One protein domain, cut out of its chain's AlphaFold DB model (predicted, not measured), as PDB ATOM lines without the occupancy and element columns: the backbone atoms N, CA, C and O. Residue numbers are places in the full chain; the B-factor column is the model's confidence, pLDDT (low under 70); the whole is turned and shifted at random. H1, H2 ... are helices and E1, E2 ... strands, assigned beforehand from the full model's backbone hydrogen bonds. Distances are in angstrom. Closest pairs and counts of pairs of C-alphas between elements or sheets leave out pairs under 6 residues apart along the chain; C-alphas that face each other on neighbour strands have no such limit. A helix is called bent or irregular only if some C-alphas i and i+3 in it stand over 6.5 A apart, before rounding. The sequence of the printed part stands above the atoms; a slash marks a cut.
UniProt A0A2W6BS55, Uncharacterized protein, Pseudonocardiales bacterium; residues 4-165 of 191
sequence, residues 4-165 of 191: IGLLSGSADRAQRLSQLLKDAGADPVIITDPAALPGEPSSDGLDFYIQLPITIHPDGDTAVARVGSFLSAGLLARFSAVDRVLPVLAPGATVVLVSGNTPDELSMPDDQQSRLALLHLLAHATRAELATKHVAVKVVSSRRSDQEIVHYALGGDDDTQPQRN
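This is residues 4 to 165 of the 191 residues of an uncharacterized protein of Pseudonocardiales bacterium (UniProt A0A2W6BS55). A strongly twisted parallel sheet of five strands makes the core, with H2 and H3 side by side over one face and H1 and H4 over the other. The long helix H2 reaches the sheet with residues 78 to 88; its earlier part runs past the sheet, together with the links 52 to 62 and 99 to 111, at one end of the longest axis. The 162 printed residues hold E1 H1 E2 E3 H2 E4 H3 E5 H4, in the mixed class, and the sheet's order is E2 E1 E3 E4 E5. The whole is compact, with a radius of gyration of the C-alphas of 15.7 A and spans of 47 by 39 by 30 A.

E1, residues 4 to 8, begins with C-alpha 4 at (253.484, 234.068, 160.507). H1, residues 11 to 23, is 18.5 A long, and E2 is residues 26 to 31. E3 is residues 46 to 51. H2, residues 63 to 88, is 38.1 A long and only just irregular: C-alphas 84 and 87 are 6.8 A apart. E4, residues 89 to 98, bends by 114 degrees at residue 92. H3, residues 112 to 129, is 26.1 A long. E5 is residues 136 to 140. H4, residues 146 to 153, ends with C-alpha 153 at (248.377, 230.894, 169.605).

E2 and E5 are the edge strands. Across the neighbour pairs of the sheet these backbone atoms are within hydrogen-bond range: N 7 and O 29 between E1 and E2 at 2.8 A, N 6 and O 48 between E1 and E3 at 2.9 A, N 94 and O 47 between E4 and E3 at 2.8 A, and N 95 and O 136 between E4 and E5 at 2.8 A. E1 H1 E2, E3 H2 E4 and E4 H3 E5 are strand-helix-strand units, parallel neighbours with a helix between, each crossover right-handed. The helices make three layers with the sheet, being on both its faces. H1 lies over E2 and E1 at a height over the sheet of 8.7 A; H4, on the same face, lies over E4. H1 and H4 touch through residues 16 to 21 of H1, closest at the C-alphas of Leu 17 and Asp 146, 6.1 A. On the opposite face, H2 lies over E3 and H3 over E5. H2 touches H3 with residues 75 to 86 alone, closest at the C-alphas of Phe 79 and Leu 122, 6.4 A, at a shallow tilt of 22 degrees, the same way. Every O i to N i+4 pair is within hydrogen-bond range in H1, H3 and H4; in H2, 17 of 22 are.

The C-alphas of Gly 25 and Thr 62 are the farthest apart, 47.9 A. The printed part has no cut. The links E2 to E3, E3 to H2 and E4 to H3 are long; residues 55 to 56 pair with 102 to 103, parallel. Mean pLDDT of the printed part is 83.5, and residues 33 to 44, 102 to 110 and 157 to 165 are under 70.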
ATOM      1  N   ILE A   4     254.295 232.988 161.087       92.50
ATOM      2  CA  ILE A   4     253.484 234.068 160.507       92.50
ATOM      3  C   ILE A   4     252.042 233.887 160.955       92.50
ATOM      4  O   ILE A   4     251.482 232.795 160.868       92.50
ATOM      5  N   GLY A   5     251.391 234.961 161.391       92.50
ATOM      6  CA  GLY A   5     249.989 234.847 161.758       92.50
ATOM      7  C   GLY A   5     249.216 236.141 161.707       92.50
ATOM      8  O   GLY A   5     249.745 237.222 161.464       92.50
ATOM      9  N   LEU A   6     247.914 236.008 161.905       93.81
ATOM     10  CA  LEU A   6     246.952 237.064 161.645       93.81
ATOM     11  C   LEU A   6     246.185 237.425 162.913       93.81
ATOM     12  O   LEU A   6     245.749 236.549 163.659       93.81
ATOM     13  N   LEU A   7     245.967 238.718 163.133       94.19
ATOM     14  CA  LEU A   7     245.135 239.241 164.208       94.19
ATOM     15  C   LEU A   7     244.000 240.075 163.633       94.19
ATOM     16  O   LEU A   7     244.220 240.944 162.796       94.19
ATOM     17  N   SER A   8     242.794 239.845 164.139       92.75
ATOM     18  CA  SER A   8     241.609 240.645 163.815       92.75
ATOM     19  C   SER A   8     240.823 240.989 165.074       92.75
ATOM     20  O   SER A   8     240.984 240.328 166.103       92.75
ATOM     21  N   GLY A   9     239.954 241.996 164.992       90.19
ATOM     22  CA  GLY A   9     239.098 242.432 166.095       90.19
ATOM     23  C   GLY A   9     239.568 243.749 166.714       90.19
ATOM     24  O   GLY A   9     239.918 244.675 165.989       90.19
ATOM     25  N   SER A  10     239.542 243.863 168.048       89.12
ATOM     26  CA  SER A  10     239.905 245.105 168.756       89.12
ATOM     27  C   SER A  10     241.304 245.595 168.369       89.12
ATOM     28  O   SER A  10     242.291 244.928 168.679       89.12
ATOM     29  N   ALA A  11     241.388 246.779 167.750       87.94
ATOM     30  CA  ALA A  11     242.641 247.364 167.271       87.94
ATOM     31  C   ALA A  11     243.663 247.573 168.402       87.94
ATOM     32  O   ALA A  11     244.803 247.120 168.299       87.94
ATOM     33  N   ASP A  12     243.237 248.165 169.523       90.06
ATOM     34  CA  ASP A  12     244.117 248.423 170.669       90.06
ATOM     35  C   ASP A  12     244.698 247.134 171.250       90.06
ATOM     36  O   ASP A  12     245.877 247.065 171.608       90.06
ATOM     37  N   ARG A  13     243.868 246.091 171.363       92.25
ATOM     38  CA  ARG A  13     244.310 244.797 171.883       92.25
ATOM     39  C   ARG A  13     245.161 244.051 170.856       92.25
ATOM     40  O   ARG A  13     246.171 243.470 171.239       92.25
ATOM     41  N   ALA A  14     244.825 244.130 169.570       93.50
ATOM     42  CA  ALA A  14     245.624 243.558 168.488       93.50
ATOM     43  C   ALA A  14     247.037 244.150 168.461       93.50
ATOM     44  O   ALA A  14     248.000 243.400 168.327       93.50
ATOM     45  N   GLN A  15     247.180 245.461 168.674       94.62
ATOM     46  CA  GLN A  15     248.487 246.116 168.729       94.62
ATOM     47  C   GLN A  15     249.345 245.591 169.887       94.62
ATOM     48  O   GLN A  15     250.524 245.290 169.696       94.62
ATOM     49  N   ARG A  16     248.757 245.421 171.081       95.62
ATOM     50  CA  ARG A  16     249.468 244.854 172.240       95.62
ATOM     51  C   ARG A  16     249.903 243.409 172.002       95.62
ATOM     52  O   ARG A  16     251.053 243.073 172.273       95.62
ATOM     53  N   LEU A  17     249.014 242.566 171.473       96.00
ATOM     54  CA  LEU A  17     249.354 241.175 171.159       96.00
ATOM     55  C   LEU A  17     250.387 241.078 170.036       96.00
ATOM     56  O   LEU A  17     251.263 240.226 170.106       96.00
ATOM     57  N   SER A  18     250.315 241.951 169.029       95.81
ATOM     58  CA  SER A  18     251.303 242.011 167.949       95.81
ATOM     59  C   SER A  18     252.707 242.257 168.496       95.81
ATOM     60  O   SER A  18     253.645 241.586 168.074       95.81
ATOM     61  N   GLN A  19     252.859 243.144 169.485       96.88
ATOM     62  CA  GLN A  19     254.157 243.348 170.124       96.88
ATOM     63  C   GLN A  19     254.636 242.089 170.859       96.88
ATOM     64  O   GLN A  19     255.753 241.645 170.629       96.88
ATOM     65  N   LEU A  20     253.774 241.464 171.668       97.06
ATOM     66  CA  LEU A  20     254.119 240.235 172.396       97.06
ATOM     67  C   LEU A  20     254.490 239.069 171.464       97.06
ATOM     68  O   LEU A  20     255.386 238.291 171.772       97.06
ATOM     69  N   LEU A  21     253.812 238.948 170.322       96.25
ATOM     70  CA  LEU A  21     254.115 237.948 169.297       96.25
ATOM     71  C   LEU A  21     255.473 238.215 168.639       96.25
ATOM     72  O   LEU A  21     256.255 237.283 168.473       96.25
ATOM     73  N   LYS A  22     255.786 239.477 168.325       96.06
ATOM     74  CA  LYS A  22     257.104 239.869 167.800       96.06
ATOM     75  C   LYS A  22     258.219 239.589 168.802       96.06
ATOM     76  O   LYS A  22     259.245 239.030 168.423       96.06
ATOM     77  N   ASP A  23     257.996 239.905 170.076       96.12
ATOM     78  CA  ASP A  23     258.944 239.617 171.158       96.12
ATOM     79  C   ASP A  23     259.175 238.102 171.323       96.12
ATOM     80  O   ASP A  23     260.265 237.672 171.699       96.12
ATOM     81  N   ALA A  24     258.173 237.281 170.986       93.94
ATOM     82  CA  ALA A  24     258.254 235.821 170.951       93.94
ATOM     83  C   ALA A  24     258.827 235.249 169.634       93.94
ATOM     84  O   ALA A  24     258.895 234.029 169.479       93.94
ATOM     85  N   GLY A  25     259.252 236.095 168.689       93.75
ATOM     86  CA  GLY A  25     259.858 235.672 167.422       93.75
ATOM     87  C   GLY A  25     258.867 235.251 166.333       93.75
ATOM     88  O   GLY A  25     259.247 234.481 165.451       93.75
ATOM     89  N   ALA A  26     257.619 235.725 166.397       94.50
ATOM     90  CA  ALA A  26     256.605 235.575 165.352       94.50
ATOM     91  C   ALA A  26     256.460 236.850 164.495       94.50
ATOM     92  O   ALA A  26     256.896 237.935 164.886       94.50
ATOM     93  N   ASP A  27     255.804 236.731 163.339       93.38
ATOM     94  CA  ASP A  27     255.502 237.827 162.410       93.38
ATOM     95  C   ASP A  27     253.978 238.047 162.268       93.38
ATOM     96  O   ASP A  27     253.320 237.459 161.405       93.38
ATOM     97  N   PRO A  28     253.371 238.832 163.176       93.19
ATOM     98  CA  PRO A  28     251.938 239.084 163.189       93.19
ATOM     99  C   PRO A  28     251.503 240.211 162.242       93.19
ATOM    100  O   PRO A  28     251.965 241.352 162.354       93.19
ATOM    101  N   VAL A  29     250.481 239.938 161.434       91.81
ATOM    102  CA  VAL A  29     249.758 240.922 160.619       91.81
ATOM    103  C   VAL A  29     248.444 241.291 161.304       91.81
ATOM    104  O   VAL A  29     247.650 240.420 161.655       91.81
ATOM    105  N   ILE A  30     248.189 242.587 161.492       91.50
ATOM    106  CA  ILE A  30     246.909 243.085 162.017       91.50
ATOM    107  C   ILE A  30     246.011 243.468 160.848       91.50
ATOM    108  O   ILE A  30     246.416 244.232 159.974       91.50
ATOM    109  N   ILE A  31     244.770 242.997 160.882       86.69
ATOM    110  CA  ILE A  31     243.706 243.413 159.974       86.69
ATOM    111  C   ILE A  31     242.535 243.992 160.768       86.69
ATOM    112  O   ILE A  31     242.089 243.441 161.774       86.69
ATOM    113  N   THR A  32     242.022 245.121 160.301       73.38
ATOM    114  CA  THR A  32     240.805 245.742 160.843       73.38
ATOM    115  C   THR A  32     239.557 245.274 160.102       73.38
ATOM    116  O   THR A  32     238.477 245.252 160.686       73.38
ATOM    117  N   ASP A  33     239.719 244.839 158.852       69.69
ATOM    118  CA  ASP A  33     238.672 244.262 158.022       69.69
ATOM    119  C   ASP A  33     239.125 242.892 157.483       69.69
ATOM    120  O   ASP A  33     240.090 242.820 156.718       69.69
ATOM    121  N   PRO A  34     238.445 241.791 157.846       59.91
ATOM    122  CA  PRO A  34     238.659 240.475 157.244       59.91
ATOM    123  C   PRO A  34     238.490 240.458 155.725       59.91
ATOM    124  O   PRO A  34     239.040 239.578 155.064       59.91
ATOM    125  N   ALA A  35     237.763 241.417 155.148       63.47
ATOM    126  CA  ALA A  35     237.669 241.554 153.705       63.47
ATOM    127  C   ALA A  35     238.941 242.073 153.033       63.47
ATOM    128  O   ALA A  35     239.084 241.900 151.825       63.47
ATOM    129  N   ALA A  36     239.875 242.627 153.805       64.00
ATOM    130  CA  ALA A  36     241.182 243.052 153.325       64.00
ATOM    131  C   ALA A  36     242.216 241.913 153.284       64.00
ATOM    132  O   ALA A  36     243.369 242.158 152.924       64.00
ATOM    133  N   LEU A  37     241.841 240.677 153.646       64.25
ATOM    134  CA  LEU A  37     242.725 239.528 153.476       64.25
ATOM    135  C   LEU A  37     242.999 239.297 151.986       64.25
ATOM    136  O   LEU A  37     242.041 239.168 151.218       64.25
ATOM    137  N   PRO A  38     244.273 239.243 151.556       53.66
ATOM    138  CA  PRO A  38     244.588 238.906 150.179       53.66
ATOM    139  C   PRO A  38     244.015 237.520 149.867       53.66
ATOM    140  O   PRO A  38     244.218 236.566 150.614       53.66
ATOM    141  N   GLY A  39     243.249 237.437 148.777       51.50
ATOM    142  CA  GLY A  39     242.485 236.243 148.403       51.50
ATOM    143  C   GLY A  39     243.328 235.067 147.907       51.50
ATOM    144  O   GLY A  39     242.770 234.008 147.638       51.50
ATOM    145  N   GLU A  40     244.646 235.233 147.790       55.12
ATOM    146  CA  GLU A  40     245.552 234.154 147.409       55.12
ATOM    147  C   GLU A  40     246.410 233.734 148.611       55.12
ATOM    148  O   GLU A  40     247.097 234.580 149.192       55.12
ATOM    149  N   PRO A  41     246.388 232.446 149.003       53.91
ATOM    150  CA  PRO A  41     247.300 231.937 150.015       53.91
ATOM    151  C   PRO A  41     248.738 232.155 149.542       53.91
ATOM    152  O   PRO A  41     249.118 231.710 148.457       53.91
ATOM    153  N   SER A  42     249.555 232.824 150.358       54.81
ATOM    154  CA  SER A  42     251.005 232.752 150.187       54.81
ATOM    155  C   SER A  42     251.441 231.286 150.283       54.81
ATOM    156  O   SER A  42     250.802 230.489 150.974       54.81
ATOM    157  N   SER A  43     252.528 230.916 149.598       55.72
ATOM    158  CA  SER A  43     253.038 229.533 149.556       55.72
ATOM    159  C   SER A  43     253.279 228.909 150.933       55.72
ATOM    160  O   SER A  43     253.283 227.687 151.051       55.72
ATOM    161  N   ASP A  44     253.466 229.749 151.951       67.00
ATOM    162  CA  ASP A  44     253.884 229.340 153.287       67.00
ATOM    163  C   ASP A  44     252.696 229.223 154.268       67.00
ATOM    164  O   ASP A  44     252.827 228.572 155.300       67.00
ATOM    165  N   GLY A  45     251.513 229.758 153.922       85.19
ATOM    166  CA  GLY A  45     250.314 229.733 154.771       85.19
ATOM    167  C   GLY A  45     250.457 230.495 156.101       85.19
ATOM    168  O   GLY A  45     251.521 230.994 156.454       85.19
ATOM    169  N   LEU A  46     249.355 230.638 156.841       91.19
ATOM    170  CA  LEU A  46     249.351 231.230 158.186       91.19
ATOM    171  C   LEU A  46     249.459 230.141 159.260       91.19
ATOM    172  O   LEU A  46     248.630 229.229 159.286       91.19
ATOM    173  N   ASP A  47     250.407 230.285 160.186       93.69
ATOM    174  CA  ASP A  47     250.616 229.370 161.316       93.69
ATOM    175  C   ASP A  47     249.632 229.615 162.461       93.69
ATOM    176  O   ASP A  47     249.322 228.712 163.241       93.69
ATOM    177  N   PHE A  48     249.124 230.841 162.596       95.12
ATOM    178  CA  PHE A  48     248.099 231.143 163.583       95.12
ATOM    179  C   PHE A  48     247.140 232.250 163.149       95.12
ATOM    180  O   PHE A  48     247.469 233.154 162.382       95.12
ATOM    181  N   TYR A  49     245.936 232.203 163.711       95.50
ATOM    182  CA  TYR A  49     244.933 233.252 163.598       95.50
ATOM    183  C   TYR A  49     244.333 233.551 164.971       95.50
ATOM    184  O   TYR A  49     243.814 232.656 165.635       95.50
ATOM    185  N   ILE A  50     244.372 234.814 165.394       96.00
ATOM    186  CA  ILE A  50     243.754 235.288 166.634       96.00
ATOM    187  C   ILE A  50     242.593 236.219 166.286       96.00
ATOM    188  O   ILE A  50     242.767 237.284 165.689       96.00
ATOM    189  N   GLN A  51     241.392 235.839 166.712       94.75
ATOM    190  CA  GLN A  51     240.193 236.651 166.566       94.75
ATOM    191  C   GLN A  51     239.790 237.245 167.917       94.75
ATOM    192  O   GLN A  51     239.213 236.568 168.777       94.75
ATOM    193  N   LEU A  52     240.101 238.526 168.099       93.69
ATOM    194  CA  LEU A  52     239.801 239.288 169.304       93.69
ATOM    195  C   LEU A  52     238.347 239.768 169.305       93.69
ATOM    196  O   LEU A  52     237.778 240.024 168.242       93.69
ATOM    197  N   PRO A  53     237.727 239.917 170.488       89.62
ATOM    198  CA  PRO A  53     236.439 240.572 170.567       89.62
ATOM    199  C   PRO A  53     236.550 242.050 170.202       89.62
ATOM    200  O   PRO A  53     237.606 242.666 170.364       89.62
ATOM    201  N   ILE A  54     235.438 242.607 169.738       86.06
ATOM    202  CA  ILE A  54     235.269 244.043 169.513       86.06
ATOM    203  C   ILE A  54     234.184 244.584 170.437       86.06
ATOM    204  O   ILE A  54     233.243 243.870 170.802       86.06
ATOM    205  N   THR A  55     234.332 245.852 170.798       84.69
ATOM    206  CA  THR A  55     233.235 246.642 171.348       84.69
ATOM    207  C   THR A  55     232.364 247.096 170.190       84.69
ATOM    208  O   THR A  55     232.885 247.536 169.166       84.69
ATOM    209  N   ILE A  56     231.052 246.957 170.336       83.31
ATOM    210  CA  ILE A  56     230.097 247.267 169.272       83.31
ATOM    211  C   ILE A  56     229.146 248.316 169.796       83.31
ATOM    212  O   ILE A  56     228.619 248.148 170.893       83.31
ATOM    213  N   HIS A  57     228.923 249.335 168.975       85.50
ATOM    214  CA  HIS A  57     227.872 250.318 169.163       85.50
ATOM    215  C   HIS A  57     226.642 249.860 168.373       85.50
ATOM    216  O   HIS A  57     226.658 249.963 167.141       85.50
ATOM    217  N   PRO A  58     225.624 249.249 169.006       84.44
ATOM    218  CA  PRO A  58     224.530 248.662 168.254       84.44
ATOM    219  C   PRO A  58     223.539 249.736 167.818       84.44
ATOM    220  O   PRO A  58     223.153 250.601 168.598       84.44
ATOM    221  N   ASP A  59     223.101 249.638 166.570       86.38
ATOM    222  CA  ASP A  59     222.246 250.637 165.926       86.38
ATOM    223  C   ASP A  59     220.775 250.188 165.872       86.38
ATOM    224  O   ASP A  59     220.482 248.993 165.768       86.38
ATOM    225  N   GLY A  60     219.848 251.146 165.936       87.62
ATOM    226  CA  GLY A  60     218.417 250.927 165.729       87.62
ATOM    227  C   GLY A  60     217.480 251.563 166.763       87.62
ATOM    228  O   GLY A  60     217.764 251.665 167.961       87.62
ATOM    229  N   ASP A  61     216.278 251.901 166.295       89.69
ATOM    230  CA  ASP A  61     215.263 252.611 167.088       89.69
ATOM    231  C   ASP A  61     214.572 251.726 168.142       89.69
ATOM    232  O   ASP A  61     214.014 252.218 169.124       89.69
ATOM    233  N   THR A  62     214.625 250.400 167.986       88.06
ATOM    234  CA  THR A  62     213.998 249.436 168.907       88.06
ATOM    235  C   THR A  62     215.034 248.537 169.574       88.06
ATOM    236  O   THR A  62     216.109 248.298 169.029       88.06
ATOM    237  N   ALA A  63     214.698 247.974 170.740       84.00
ATOM    238  CA  ALA A  63     215.571 247.015 171.422       84.00
ATOM    239  C   ALA A  63     215.887 245.786 170.546       84.00
ATOM    240  O   ALA A  63     217.023 245.326 170.526       84.00
ATOM    241  N   VAL A  64     214.908 245.297 169.776       87.25
ATOM    242  CA  VAL A  64     215.097 244.174 168.843       87.25
ATOM    243  C   VAL A  64     216.057 244.551 167.715       87.25
ATOM    244  O   VAL A  64     216.957 243.776 167.407       87.25
ATOM    245  N   ALA A  65     215.908 245.747 167.132       88.44
ATOM    246  CA  ALA A  65     216.810 246.230 166.087       88.44
ATOM    247  C   ALA A  65     218.254 246.346 166.599       88.44
ATOM    248  O   ALA A  65     219.168 245.846 165.947       88.44
ATOM    249  N   ARG A  66     218.447 246.890 167.807       87.00
ATOM    250  CA  ARG A  66     219.772 246.998 168.431       87.00
ATOM    251  C   ARG A  66     220.403 245.641 168.730       87.00
ATOM    252  O   ARG A  66     221.571 245.433 168.417       87.00
ATOM    253  N   VAL A  67     219.631 244.682 169.250       85.25
ATOM    254  CA  VAL A  67     220.107 243.298 169.440       85.25
ATOM    255  C   VAL A  67     220.478 242.656 168.098       85.25
ATOM    256  O   VAL A  67     221.542 242.050 167.985       85.25
ATOM    257  N   GLY A  68     219.651 242.821 167.062       86.25
ATOM    258  CA  GLY A  68     219.945 242.324 165.716       86.25
ATOM    259  C   GLY A  68     221.224 242.930 165.126       86.25
ATOM    260  O   GLY A  68     222.057 242.202 164.581       86.25
ATOM    261  N   SER A  69     221.416 244.241 165.295       87.81
ATOM    262  CA  SER A  69     222.625 244.965 164.887       87.81
ATOM    263  C   SER A  69     223.864 244.441 165.619       87.81
ATOM    264  O   SER A  69     224.851 244.068 164.982       87.81
ATOM    265  N   PHE A  70     223.782 244.281 166.942       85.69
ATOM    266  CA  PHE A  70     224.853 243.726 167.771       85.69
ATOM    267  C   PHE A  70     225.254 242.302 167.359       85.69
ATOM    268  O   PHE A  70     226.442 242.009 167.196       85.69
ATOM    269  N   LEU A  71     224.278 241.409 167.160       84.56
ATOM    270  CA  LEU A  71     224.539 240.038 166.722       84.56
ATOM    271  C   LEU A  71     225.174 240.006 165.328       84.56
ATOM    272  O   LEU A  71     226.120 239.248 165.108       84.56
ATOM    273  N   SER A  72     224.711 240.855 164.410       87.25
ATOM    274  CA  SER A  72     225.226 240.911 163.040       87.25
ATOM    275  C   SER A  72     226.657 241.454 162.988       87.25
ATOM    276  O   SER A  72     227.563 240.765 162.517       87.25
ATOM    277  N   ALA A  73     226.878 242.655 163.530       83.75
ATOM    278  CA  ALA A  73     228.177 243.326 163.518       83.75
ATOM    279  C   ALA A  73     229.214 242.628 164.409       83.75
ATOM    280  O   ALA A  73     230.414 242.728 164.168       83.75
ATOM    281  N   GLY A  74     228.766 241.912 165.439       82.19
ATOM    282  CA  GLY A  74     229.653 241.270 166.394       82.19
ATOM    283  C   GLY A  74     229.908 239.815 166.142       82.19
ATOM    284  O   GLY A  74     231.055 239.380 166.081       82.19
ATOM    285  N   LEU A  75     228.839 239.035 166.134       82.12
ATOM    286  CA  LEU A  75     228.945 237.592 166.172       82.12
ATOM    287  C   LEU A  75     228.956 237.015 164.760       82.12
ATOM    288  O   LEU A  75     229.877 236.275 164.439       82.12
ATOM    289  N   LEU A  76     228.012 237.391 163.897       86.62
ATOM    290  CA  LEU A  76     227.982 236.893 162.517       86.62
ATOM    291  C   LEU A  76     229.194 237.374 161.712       86.62
ATOM    292  O   LEU A  76     229.797 236.584 160.990       86.62
ATOM    293  N   ALA A  77     229.642 238.616 161.917       87.56
ATOM    294  CA  ALA A  77     230.881 239.117 161.319       87.56
ATOM    295  C   ALA A  77     232.105 238.230 161.630       87.56
ATOM    296  O   ALA A  77     232.995 238.076 160.794       87.56
ATOM    297  N   ARG A  78     232.140 237.588 162.807       89.88
ATOM    298  CA  ARG A  78     233.224 236.672 163.195       89.88
ATOM    299  C   ARG A  78     233.190 235.349 162.439       89.88
ATOM    300  O   ARG A  78     234.262 234.809 162.174       89.88
ATOM    301  N   PHE A  79     232.007 234.856 162.071       91.81
ATOM    302  CA  PHE A  79     231.873 233.690 161.193       91.81
ATOM    303  C   PHE A  79     232.430 234.024 159.809       91.81
ATOM    304  O   PHE A  79     233.315 233.323 159.328       91.81
ATOM    305  N   SER A  80     232.008 235.152 159.234       89.38
ATOM    306  CA  SER A  80     232.502 235.623 157.934       89.38
ATOM    307  C   SER A  80     234.016 235.849 157.921       89.38
ATOM    308  O   SER A  80     234.677 235.592 156.920       89.38
ATOM    309  N   ALA A  81     234.586 236.330 159.029       89.56
ATOM    310  CA  ALA A  81     236.027 236.511 159.159       89.56
ATOM    311  C   ALA A  81     236.782 235.179 159.165       89.56
ATOM    312  O   ALA A  81     237.790 235.044 158.479       89.56
ATOM    313  N   VAL A  82     236.290 234.197 159.928       91.75
ATOM    314  CA  VAL A  82     236.883 232.856 159.975       91.75
ATOM    315  C   VAL A  82     236.820 232.202 158.603       91.75
ATOM    316  O   VAL A  82     237.856 231.740 158.144       91.75
ATOM    317  N   ASP A  83     235.659 232.226 157.943       91.06
ATOM    318  CA  ASP A  83     235.432 231.635 156.617       91.06
ATOM    319  C   ASP A  83     236.469 232.106 155.581       91.06
ATOM    320  O   ASP A  83     237.053 231.304 154.858       91.06
ATOM    321  N   ARG A  84     236.815 233.400 155.603       88.50
ATOM    322  CA  ARG A  84     237.864 233.975 154.741       88.50
ATOM    323  C   ARG A  84     239.283 233.532 155.097       88.50
ATOM    324  O   ARG A  84     240.149 233.518 154.228       88.50
ATOM    325  N   VAL A  85     239.542 233.206 156.361       89.50
ATOM    326  CA  VAL A  85     240.869 232.791 156.839       89.50
ATOM    327  C   VAL A  85     241.119 231.299 156.592       89.50
ATOM    328  O   VAL A  85     242.263 230.918 156.353       89.50
ATOM    329  N   LEU A  86     240.086 230.444 156.603       90.12
ATOM    330  CA  LEU A  86     240.245 228.981 156.470       90.12
ATOM    331  C   LEU A  86     241.129 228.535 155.287       90.12
ATOM    332  O   LEU A  86     241.985 227.659 155.485       90.12
ATOM    333  N   PRO A  87     240.990 229.113 154.074       89.06
ATOM    334  CA  PRO A  87     241.769 228.676 152.921       89.06
ATOM    335  C   PRO A  87     243.269 228.933 153.083       89.06
ATOM    336  O   PRO A  87     244.071 228.120 152.623       89.06
ATOM    337  N   VAL A  88     243.644 230.012 153.781       89.06
ATOM    338  CA  VAL A  88     245.031 230.489 153.901       89.06
ATOM    339  C   VAL A  88     245.776 229.938 155.123       89.06
ATOM    340  O   VAL A  88     246.968 230.189 155.278       89.06
ATOM    341  N   LEU A  89     245.107 229.171 155.990       91.19
ATOM    342  CA  LEU A  89     245.754 228.501 157.121       91.19
ATOM    343  C   LEU A  89     246.656 227.355 156.651       91.19
ATOM    344  O   LEU A  89     246.230 226.497 155.858       91.19
ATOM    345  N   ALA A  90     247.870 227.327 157.202       92.06
ATOM    346  CA  ALA A  90     248.823 226.243 157.030       92.06
ATOM    347  C   ALA A  90     248.344 224.961 157.750       92.06
ATOM    348  O   ALA A  90     247.573 225.028 158.717       92.06
ATOM    349  N   PRO A  91     248.784 223.767 157.315       92.00
ATOM    350  CA  PRO A  91     248.618 222.550 158.103       92.00
ATOM    351  C   PRO A  91     249.250 222.689 159.496       92.00
ATOM    352  O   PRO A  91     250.352 223.208 159.629       92.00
ATOM    353  N   GLY A  92     248.561 222.219 160.535       91.62
ATOM    354  CA  GLY A  92     249.018 222.320 161.925       91.62
ATOM    355  C   GLY A  92     248.865 223.706 162.559       91.62
ATOM    356  O   GLY A  92     249.272 223.884 163.706       91.62
ATOM    357  N   ALA A  93     248.271 224.676 161.854       94.19
ATOM    358  CA  ALA A  93     248.067 226.021 162.379       94.19
ATOM    359  C   ALA A  93     247.203 226.042 163.655       94.19
ATOM    360  O   ALA A  93     246.486 225.087 163.971       94.19
ATOM    361  N   THR A  94     247.216 227.166 164.376       96.19
ATOM    362  CA  THR A  94     246.361 227.385 165.552       96.19
ATOM    363  C   THR A  94     245.408 228.564 165.369       96.19
ATOM    364  O   THR A  94     245.813 229.703 165.165       96.19
ATOM    365  N   VAL A  95     244.112 228.316 165.532       96.19
ATOM    366  CA  VAL A  95     243.066 229.342 165.582       96.19
ATOM    367  C   VAL A  95     242.675 229.605 167.034       96.19
ATOM    368  O   VAL A  95     242.241 228.699 167.745       96.19
ATOM    369  N   VAL A  96     242.771 230.857 167.476       96.69
ATOM    370  CA  VAL A  96     242.362 231.312 168.809       96.69
ATOM    371  C   VAL A  96     241.183 232.270 168.688       96.69
ATOM    372  O   VAL A  96     241.316 233.414 168.258       96.69
ATOM    373  N   LEU A  97     240.011 231.813 169.121       95.19
ATOM    374  CA  LEU A  97     238.792 232.609 169.188       95.19
ATOM    375  C   LEU A  97     238.636 233.167 170.603       95.19
ATOM    376  O   LEU A  97     238.298 232.441 171.542       95.19
ATOM    377  N   VAL A  98     238.889 234.464 170.772       93.50
ATOM    378  CA  VAL A  98     238.773 235.122 172.076       93.50
ATOM    379  C   VAL A  98     237.333 235.593 172.282       93.50
ATOM    380  O   VAL A  98     236.805 236.389 171.498       93.50
ATOM    381  N   SER A  99     236.681 235.080 173.326       89.31
ATOM    382  CA  SER A  99     235.297 235.406 173.677       89.31
ATOM    383  C   SER A  99     235.163 236.827 174.208       89.31
ATOM    384  O   SER A  99     236.143 237.421 174.632       89.31
ATOM    385  N   GLY A 100     233.930 237.330 174.306       81.38
ATOM    386  CA  GLY A 100     233.641 238.557 175.052       81.38
ATOM    387  C   GLY A 100     233.431 239.800 174.198       81.38
ATOM    388  O   GLY A 100     233.841 240.874 174.618       81.38
ATOM    389  N   ASN A 101     232.780 239.674 173.036       72.69
ATOM    390  CA  ASN A 101     232.129 240.840 172.433       72.69
ATOM    391  C   ASN A 101     231.147 241.414 173.465       72.69
ATOM    392  O   ASN A 101     230.342 240.662 174.037       72.69
ATOM    393  N   THR A 102     231.220 242.718 173.697       67.12
ATOM    394  CA  THR A 102     230.345 243.436 174.627       67.12
ATOM    395  C   THR A 102     229.733 244.635 173.913       67.12
ATOM    396  O   THR A 102     230.456 245.309 173.168       67.12
ATOM    397  N   PRO A 103     228.434 244.910 174.112       61.03
ATOM    398  CA  PRO A 103     227.890 246.207 173.735       61.03
ATOM    399  C   PRO A 103     228.597 247.289 174.564       61.03
ATOM    400  O   PRO A 103     228.989 247.037 175.707       61.03
ATOM    401  N   ASP A 104     228.804 248.473 173.996       66.56
ATOM    402  CA  ASP A 104     229.246 249.634 174.781       66.56
ATOM    403  C   ASP A 104     228.136 250.180 175.693       66.56
ATOM    404  O   ASP A 104     228.423 250.816 176.709       66.56
ATOM    405  N   GLU A 105     226.878 249.868 175.377       62.34
ATOM    406  CA  GLU A 105     225.706 250.222 176.167       62.34
ATOM    407  C   GLU A 105     225.242 249.064 177.074       62.34
ATOM    408  O   GLU A 105     224.764 248.025 176.617       62.34
ATOM    409  N   LEU A 106     225.332 249.259 178.398       58.16
ATOM    410  CA  LEU A 106     224.908 248.291 179.430       58.16
ATOM    411  C   LEU A 106     223.379 248.084 179.515       58.16
ATOM    412  O   LEU A 106     222.915 247.254 180.293       58.16
ATOM    413  N   SER A 107     222.593 248.860 178.767       57.56
ATOM    414  CA  SER A 107     221.124 248.896 178.817       57.56
ATOM    415  C   SER A 107     220.447 247.850 177.920       57.56
ATOM    416  O   SER A 107     219.219 247.727 177.942       57.56
ATOM    417  N   MET A 108     221.209 247.088 177.127       62.53
ATOM    418  CA  MET A 108     220.645 246.052 176.262       62.53
ATOM    419  C   MET A 108     220.405 244.745 177.018       62.53
ATOM    420  O   MET A 108     221.206 244.387 177.883       62.53
ATOM    421  N   PRO A 109     219.347 243.987 176.671       62.03
ATOM    422  CA  PRO A 109     219.222 242.595 177.082       62.03
ATOM    423  C   PRO A 109     220.422 241.805 176.539       62.03
ATOM    424  O   PRO A 109     220.450 241.417 175.373       62.03
ATOM    425  N   ASP A 110     221.449 241.631 177.369       65.56
ATOM    426  CA  ASP A 110     222.695 240.977 176.991       65.56
ATOM    427  C   ASP A 110     222.730 239.546 177.539       65.56
ATOM    428  O   ASP A 110     222.817 239.340 178.749       65.56
ATOM    429  N   ASP A 111     222.686 238.545 176.656       71.94
ATOM    430  CA  ASP A 111     222.880 237.145 177.042       71.94
ATOM    431  C   ASP A 111     224.305 236.685 176.704       71.94
ATOM    432  O   ASP A 111     224.642 236.291 175.577       71.94
ATOM    433  N   GLN A 112     225.167 236.754 177.719       76.38
ATOM    434  CA  GLN A 112     226.556 236.311 177.634       76.38
ATOM    435  C   GLN A 112     226.675 234.809 177.338       76.38
ATOM    436  O   GLN A 112     227.621 234.404 176.652       76.38
ATOM    437  N   GLN A 113     225.744 233.984 177.826       77.00
ATOM    438  CA  GLN A 113     225.783 232.536 177.620       77.00
ATOM    439  C   GLN A 113     225.493 232.192 176.161       77.00
ATOM    440  O   GLN A 113     226.279 231.467 175.547       77.00
ATOM    441  N   SER A 114     224.457 232.790 175.572       78.75
ATOM    442  CA  SER A 114     224.125 232.599 174.152       78.75
ATOM    443  C   SER A 114     225.264 233.026 173.222       78.75
ATOM    444  O   SER A 114     225.611 232.310 172.280       78.75
ATOM    445  N   ARG A 115     225.940 234.150 173.511       82.81
ATOM    446  CA  ARG A 115     227.117 234.569 172.727       82.81
ATOM    447  C   ARG A 115     228.261 233.574 172.802       82.81
ATOM    448  O   ARG A 115     228.920 233.312 171.795       82.81
ATOM    449  N   LEU A 116     228.523 233.046 173.995       84.31
ATOM    450  CA  LEU A 116     229.571 232.054 174.182       84.31
ATOM    451  C   LEU A 116     229.220 230.748 173.454       84.31
ATOM    452  O   LEU A 116     230.086 230.188 172.785       84.31
ATOM    453  N   ALA A 117     227.961 230.306 173.517       84.38
ATOM    454  CA  ALA A 117     227.476 229.124 172.804       84.38
ATOM    455  C   ALA A 117     227.668 229.252 171.285       84.38
ATOM    456  O   ALA A 117     228.199 228.343 170.647       84.38
ATOM    457  N   LEU A 118     227.343 230.408 170.705       85.44
ATOM    458  CA  LEU A 118     227.535 230.645 169.273       85.44
ATOM    459  C   LEU A 118     229.017 230.743 168.876       85.44
ATOM    460  O   LEU A 118     229.403 230.286 167.802       85.44
ATOM    461  N   LEU A 119     229.884 231.262 169.749       89.12
ATOM    462  CA  LEU A 119     231.329 231.207 169.515       89.12
ATOM    463  C   LEU A 119     231.863 229.765 169.566       89.12
ATOM    464  O   LEU A 119     232.760 229.405 168.803       89.12
ATOM    465  N   HIS A 120     231.309 228.923 170.442       89.56
ATOM    466  CA  HIS A 120     231.618 227.493 170.463       89.56
ATOM    467  C   HIS A 120     231.127 226.776 169.204       89.56
ATOM    468  O   HIS A 120     231.842 225.911 168.696       89.56
ATOM    469  N   LEU A 121     229.967 227.161 168.668       90.88
ATOM    470  CA  LEU A 121     229.487 226.672 167.379       90.88
ATOM    471  C   LEU A 121     230.457 227.026 166.247       90.88
ATOM    472  O   LEU A 121     230.829 226.139 165.481       90.88
ATOM    473  N   LEU A 122     230.924 228.279 166.183       93.12
ATOM    474  CA  LEU A 122     231.951 228.695 165.225       93.12
ATOM    475  C   LEU A 122     233.201 227.819 165.346       93.12
ATOM    476  O   LEU A 122     233.649 227.243 164.361       93.12
ATOM    477  N   ALA A 123     233.717 227.648 166.566       92.94
ATOM    478  CA  ALA A 123     234.887 226.812 166.814       92.94
ATOM    479  C   ALA A 123     234.684 225.363 166.343       92.94
ATOM    480  O   ALA A 123     235.606 224.750 165.807       92.94
ATOM    481  N   HIS A 124     233.490 224.805 166.550       90.50
ATOM    482  CA  HIS A 124     233.155 223.457 166.110       90.50
ATOM    483  C   HIS A 124     233.135 223.349 164.581       90.50
ATOM    484  O   HIS A 124     233.771 222.448 164.036       90.50
ATOM    485  N   ALA A 125     232.478 224.289 163.896       92.62
ATOM    486  CA  ALA A 125     232.452 224.345 162.437       92.62
ATOM    487  C   ALA A 125     233.870 224.465 161.850       92.62
ATOM    488  O   ALA A 125     234.240 223.696 160.968       92.62
ATOM    489  N   THR A 126     234.710 225.343 162.412       91.94
ATOM    490  CA  THR A 126     236.117 225.496 162.005       91.94
ATOM    491  C   THR A 126     236.914 224.200 162.154       91.94
ATOM    492  O   THR A 126     237.693 223.849 161.272       91.94
ATOM    493  N   ARG A 127     236.731 223.466 163.262       92.12
ATOM    494  CA  ARG A 127     237.410 222.177 163.478       92.12
ATOM    495  C   ARG A 127     236.976 221.126 162.466       92.12
ATOM    496  O   ARG A 127     237.817 220.351 162.026       92.12
ATOM    497  N   ALA A 128     235.685 221.082 162.144       89.94
ATOM    498  CA  ALA A 128     235.154 220.138 161.170       89.94
ATOM    499  C   ALA A 128     235.760 220.388 159.780       89.94
ATOM    500  O   ALA A 128     236.258 219.450 159.164       89.94
ATOM    501  N   GLU A 129     235.808 221.650 159.347       90.50
ATOM    502  CA  GLU A 129     236.360 222.037 158.042       90.50
ATOM    503  C   GLU A 129     237.872 221.768 157.939       90.50
ATOM    504  O   GLU A 129     238.368 221.269 156.933       90.50
ATOM    505  N   LEU A 130     238.629 222.051 159.005       89.88
ATOM    506  CA  LEU A 130     240.095 221.964 158.999       89.88
ATOM    507  C   LEU A 130     240.650 220.638 159.542       89.88
ATOM    508  O   LEU A 130     241.853 220.536 159.803       89.88
ATOM    509  N   ALA A 131     239.809 219.615 159.712       86.19
ATOM    510  CA  ALA A 131     240.200 218.340 160.315       86.19
ATOM    511  C   ALA A 131     241.375 217.669 159.578       86.19
ATOM    512  O   ALA A 131     242.298 217.153 160.211       86.19
ATOM    513  N   THR A 132     241.377 217.731 158.244       87.31
ATOM    514  CA  THR A 132     242.426 217.156 157.382       87.31
ATOM    515  C   THR A 132     243.736 217.941 157.421       87.31
ATOM    516  O   THR A 132     244.795 217.369 157.185       87.31
ATOM    517  N   LYS A 133     243.681 219.238 157.754       87.38
ATOM    518  CA  LYS A 133     244.854 220.101 157.941       87.38
ATOM    519  C   LYS A 133     245.430 220.015 159.360       87.38
ATOM    520  O   LYS A 133     246.442 220.651 159.622       87.38
ATOM    521  N   HIS A 134     244.807 219.270 160.278       90.31
ATOM    522  CA  HIS A 134     245.223 219.167 161.685       90.31
ATOM    523  C   HIS A 134     245.351 220.522 162.407       90.31
ATOM    524  O   HIS A 134     246.203 220.693 163.274       90.31
ATOM    525  N   VAL A 135     244.501 221.492 162.058       92.12
ATOM    526  CA  VAL A 135     244.494 222.811 162.709       92.12
ATOM    527  C   VAL A 135     243.890 222.707 164.109       92.12
ATOM    528  O   VAL A 135     242.784 222.190 164.295       92.12
ATOM    529  N   ALA A 136     244.585 223.250 165.105       94.31
ATOM    530  CA  ALA A 136     244.071 223.375 166.462       94.31
ATOM    531  C   ALA A 136     243.143 224.593 166.568       94.31
ATOM    532  O   ALA A 136     243.507 225.693 166.170       94.31
ATOM    533  N   VAL A 137     241.957 224.439 167.160       94.44
ATOM    534  CA  VAL A 137     241.020 225.560 167.373       94.44
ATOM    535  C   VAL A 137     240.718 225.697 168.858       94.44
ATOM    536  O   VAL A 137     240.190 224.764 169.471       94.44
ATOM    537  N   LYS A 138     241.011 226.856 169.446       94.25
ATOM    538  CA  LYS A 138     240.897 227.143 170.882       94.25
ATOM    539  C   LYS A 138     239.918 228.298 171.122       94.25
ATOM    540  O   LYS A 138     239.998 229.326 170.459       94.25
ATOM    541  N   VAL A 139     239.017 228.148 172.100       92.69
ATOM    542  CA  VAL A 139     238.140 229.235 172.582       92.69
ATOM    543  C   VAL A 139     238.637 229.713 173.941       92.69
ATOM    544  O   VAL A 139     238.584 228.972 174.934       92.69
ATOM    545  N   VAL A 140     239.106 230.960 173.984       91.81
ATOM    546  CA  VAL A 140     239.784 231.565 175.140       91.81
ATOM    547  C   VAL A 140     238.950 232.725 175.678       91.81
ATOM    548  O   VAL A 140     238.366 233.487 174.915       91.81
ATOM    549  N   SER A 141     238.865 232.873 177.001       88.31
ATOM    550  CA  SER A 141     238.124 233.989 177.605       88.31
ATOM    551  C   SER A 141     238.856 235.319 177.408       88.31
ATOM    552  O   SER A 141     240.062 235.373 177.633       88.31
ATOM    553  N   SER A 142     238.144 236.415 177.113       86.31
ATOM    554  CA  SER A 142     238.725 237.773 177.115       86.31
ATOM    555  C   SER A 142     239.345 238.188 178.445       86.31
ATOM    556  O   SER A 142     240.167 239.104 178.442       86.31
ATOM    557  N   ARG A 143     238.964 237.536 179.555       87.19
ATOM    558  CA  ARG A 143     239.521 237.767 180.898       87.19
ATOM    559  C   ARG A 143     240.951 237.248 181.051       87.19
ATOM    560  O   ARG A 143     241.615 237.608 182.015       87.19
ATOM    561  N   ARG A 144     241.406 236.387 180.135       88.25
ATOM    562  CA  ARG A 144     242.796 235.933 180.088       88.25
ATOM    563  C   ARG A 144     243.706 237.089 179.707       88.25
ATOM    564  O   ARG A 144     243.309 237.983 178.950       88.25
ATOM    565  N   SER A 145     244.915 237.048 180.242       93.19
ATOM    566  CA  SER A 145     245.960 238.010 179.930       93.19
ATOM    567  C   SER A 145     246.386 237.905 178.465       93.19
ATOM    568  O   SER A 145     246.233 236.868 177.815       93.19
ATOM    569  N   ASP A 146     246.950 238.991 177.942       94.75
ATOM    570  CA  ASP A 146     247.448 239.028 176.566       94.75
ATOM    571  C   ASP A 146     248.592 238.009 176.359       94.75
ATOM    572  O   ASP A 146     248.660 237.371 175.311       94.75
ATOM    573  N   GLN A 147     249.413 237.758 177.388       94.38
ATOM    574  CA  GLN A 147     250.461 236.728 177.384       94.38
ATOM    575  C   GLN A 147     249.893 235.308 177.270       94.38
ATOM    576  O   GLN A 147     250.390 234.516 176.474       94.38
ATOM    577  N   GLU A 148     248.833 234.985 178.020       93.19
ATOM    578  CA  GLU A 148     248.170 233.680 177.910       93.19
ATOM    579  C   GLU A 148     247.585 233.473 176.506       93.19
ATOM    580  O   GLU A 148     247.724 232.395 175.936       93.19
ATOM    581  N   ILE A 149     246.957 234.500 175.916       94.31
ATOM    582  CA  ILE A 149     246.400 234.407 174.556       94.31
ATOM    583  C   ILE A 149     247.503 234.138 173.523       94.31
ATOM    584  O   ILE A 149     247.325 233.278 172.660       94.31
ATOM    585  N   VAL A 150     248.643 234.829 173.629       95.19
ATOM    586  CA  VAL A 150     249.811 234.590 172.764       95.19
ATOM    587  C   VAL A 150     250.359 233.178 172.949       95.19
ATOM    588  O   VAL A 150     250.609 232.490 171.962       95.19
ATOM    589  N   HIS A 151     250.466 232.703 174.191       93.69
ATOM    590  CA  HIS A 151     250.903 231.337 174.477       93.69
ATOM    591  C   HIS A 151     250.002 230.291 173.805       93.69
ATOM    592  O   HIS A 151     250.501 229.363 173.170       93.69
ATOM    593  N   TYR A 152     248.675 230.470 173.862       92.44
ATOM    594  CA  TYR A 152     247.745 229.575 173.173       92.44
ATOM    595  C   TYR A 152     247.932 229.572 171.655       92.44
ATOM    596  O   TYR A 152     247.794 228.499 171.063       92.44
ATOM    597  N   ALA A 153     248.204 230.734 171.050       93.25
ATOM    598  CA  ALA A 153     248.377 230.894 169.605       93.25
ATOM    599  C   ALA A 153     249.664 230.240 169.088       93.25
ATOM    600  O   ALA A 153     249.652 229.650 168.016       93.25
ATOM    601  N   LEU A 154     250.743 230.276 169.873       93.31
ATOM    602  CA  LEU A 154     252.038 229.682 169.524       93.31
ATOM    603  C   LEU A 154     252.136 228.181 169.860       93.31
ATOM    604  O   LEU A 154     253.228 227.647 170.025       93.31
ATOM    605  N   GLY A 155     250.999 227.492 169.990       82.94
ATOM    606  CA  GLY A 155     250.970 226.048 170.229       82.94
ATOM    607  C   GLY A 155     251.213 225.618 171.678       82.94
ATOM    608  O   GLY A 155     251.347 224.426 171.924       82.94
ATOM    609  N   GLY A 156     251.217 226.543 172.645       75.81
ATOM    610  CA  GLY A 156     251.278 226.201 174.066       75.81
ATOM    611  C   GLY A 156     250.128 225.280 174.486       75.81
ATOM    612  O   GLY A 156     248.960 225.542 174.151       75.81
ATOM    613  N   ASP A 157     250.465 224.188 175.175       59.16
ATOM    614  CA  ASP A 157     249.503 223.197 175.655       59.16
ATOM    615  C   ASP A 157     248.650 223.725 176.820       59.16
ATOM    616  O   ASP A 157     249.016 224.645 177.550       59.16
ATOM    617  N   ASP A 158     247.478 223.112 176.989       54.38
ATOM    618  CA  ASP A 158     246.424 223.467 177.959       54.38
ATOM    619  C   ASP A 158     246.811 223.161 179.433       54.38
ATOM    620  O   ASP A 158     245.964 223.235 180.325       54.38
ATOM    621  N   ASP A 159     248.086 222.840 179.709       41.38
ATOM    622  CA  ASP A 159     248.626 222.417 181.019       41.38
ATOM    623  C   ASP A 159     248.514 223.494 182.115       41.38
ATOM    624  O   ASP A 159     248.712 223.228 183.301       41.38
ATOM    625  N   THR A 160     248.135 224.716 181.739       40.03
ATOM    626  CA  THR A 160     247.884 225.838 182.652       40.03
ATOM    627  C   THR A 160     246.408 226.231 182.756       40.03
ATOM    628  O   THR A 160     246.102 227.352 183.164       40.03
ATOM    629  N   GLN A 161     245.451 225.345 182.448       41.34
ATOM    630  CA  GLN A 161     244.060 225.593 182.845       41.34
ATOM    631  C   GLN A 161     243.935 225.583 184.384       41.34
ATOM    632  O   GLN A 161     243.968 224.504 184.978       41.34
ATOM    633  N   PRO A 162     243.662 226.719 185.070       37.19
ATOM    634  CA  PRO A 162     242.904 226.633 186.308       37.19
ATOM    635  C   PRO A 162     241.603 225.930 185.934       37.19
ATOM    636  O   PRO A 162     240.919 226.370 185.004       37.19
ATOM    637  N   GLN A 163     241.349 224.793 186.582       38.31
ATOM    638  CA  GLN A 163     240.218 223.903 186.345       38.31
ATOM    639  C   GLN A 163     238.973 224.706 185.949       38.31
ATOM    640  O   GLN A 163     238.342 225.351 186.786       38.31
ATOM    641  N   ARG A 164     238.624 224.698 184.652       45.38
ATOM    642  CA  ARG A 164     237.300 225.143 184.207       45.38
ATOM    643  C   ARG A 164     236.299 224.327 185.014       45.38
ATOM    644  O   ARG A 164     236.374 223.097 184.990       45.38
ATOM    645  N   ASN A 165     235.411 225.009 185.732       40.97
ATOM    646  CA  ASN A 165     234.442 224.367 186.607       40.97
ATOM    647  C   ASN A 165     233.693 223.296 185.785       40.97
ATOM    648  O   ASN A 165     233.160 223.631 184.723       40.97
TER     649      ASN A 165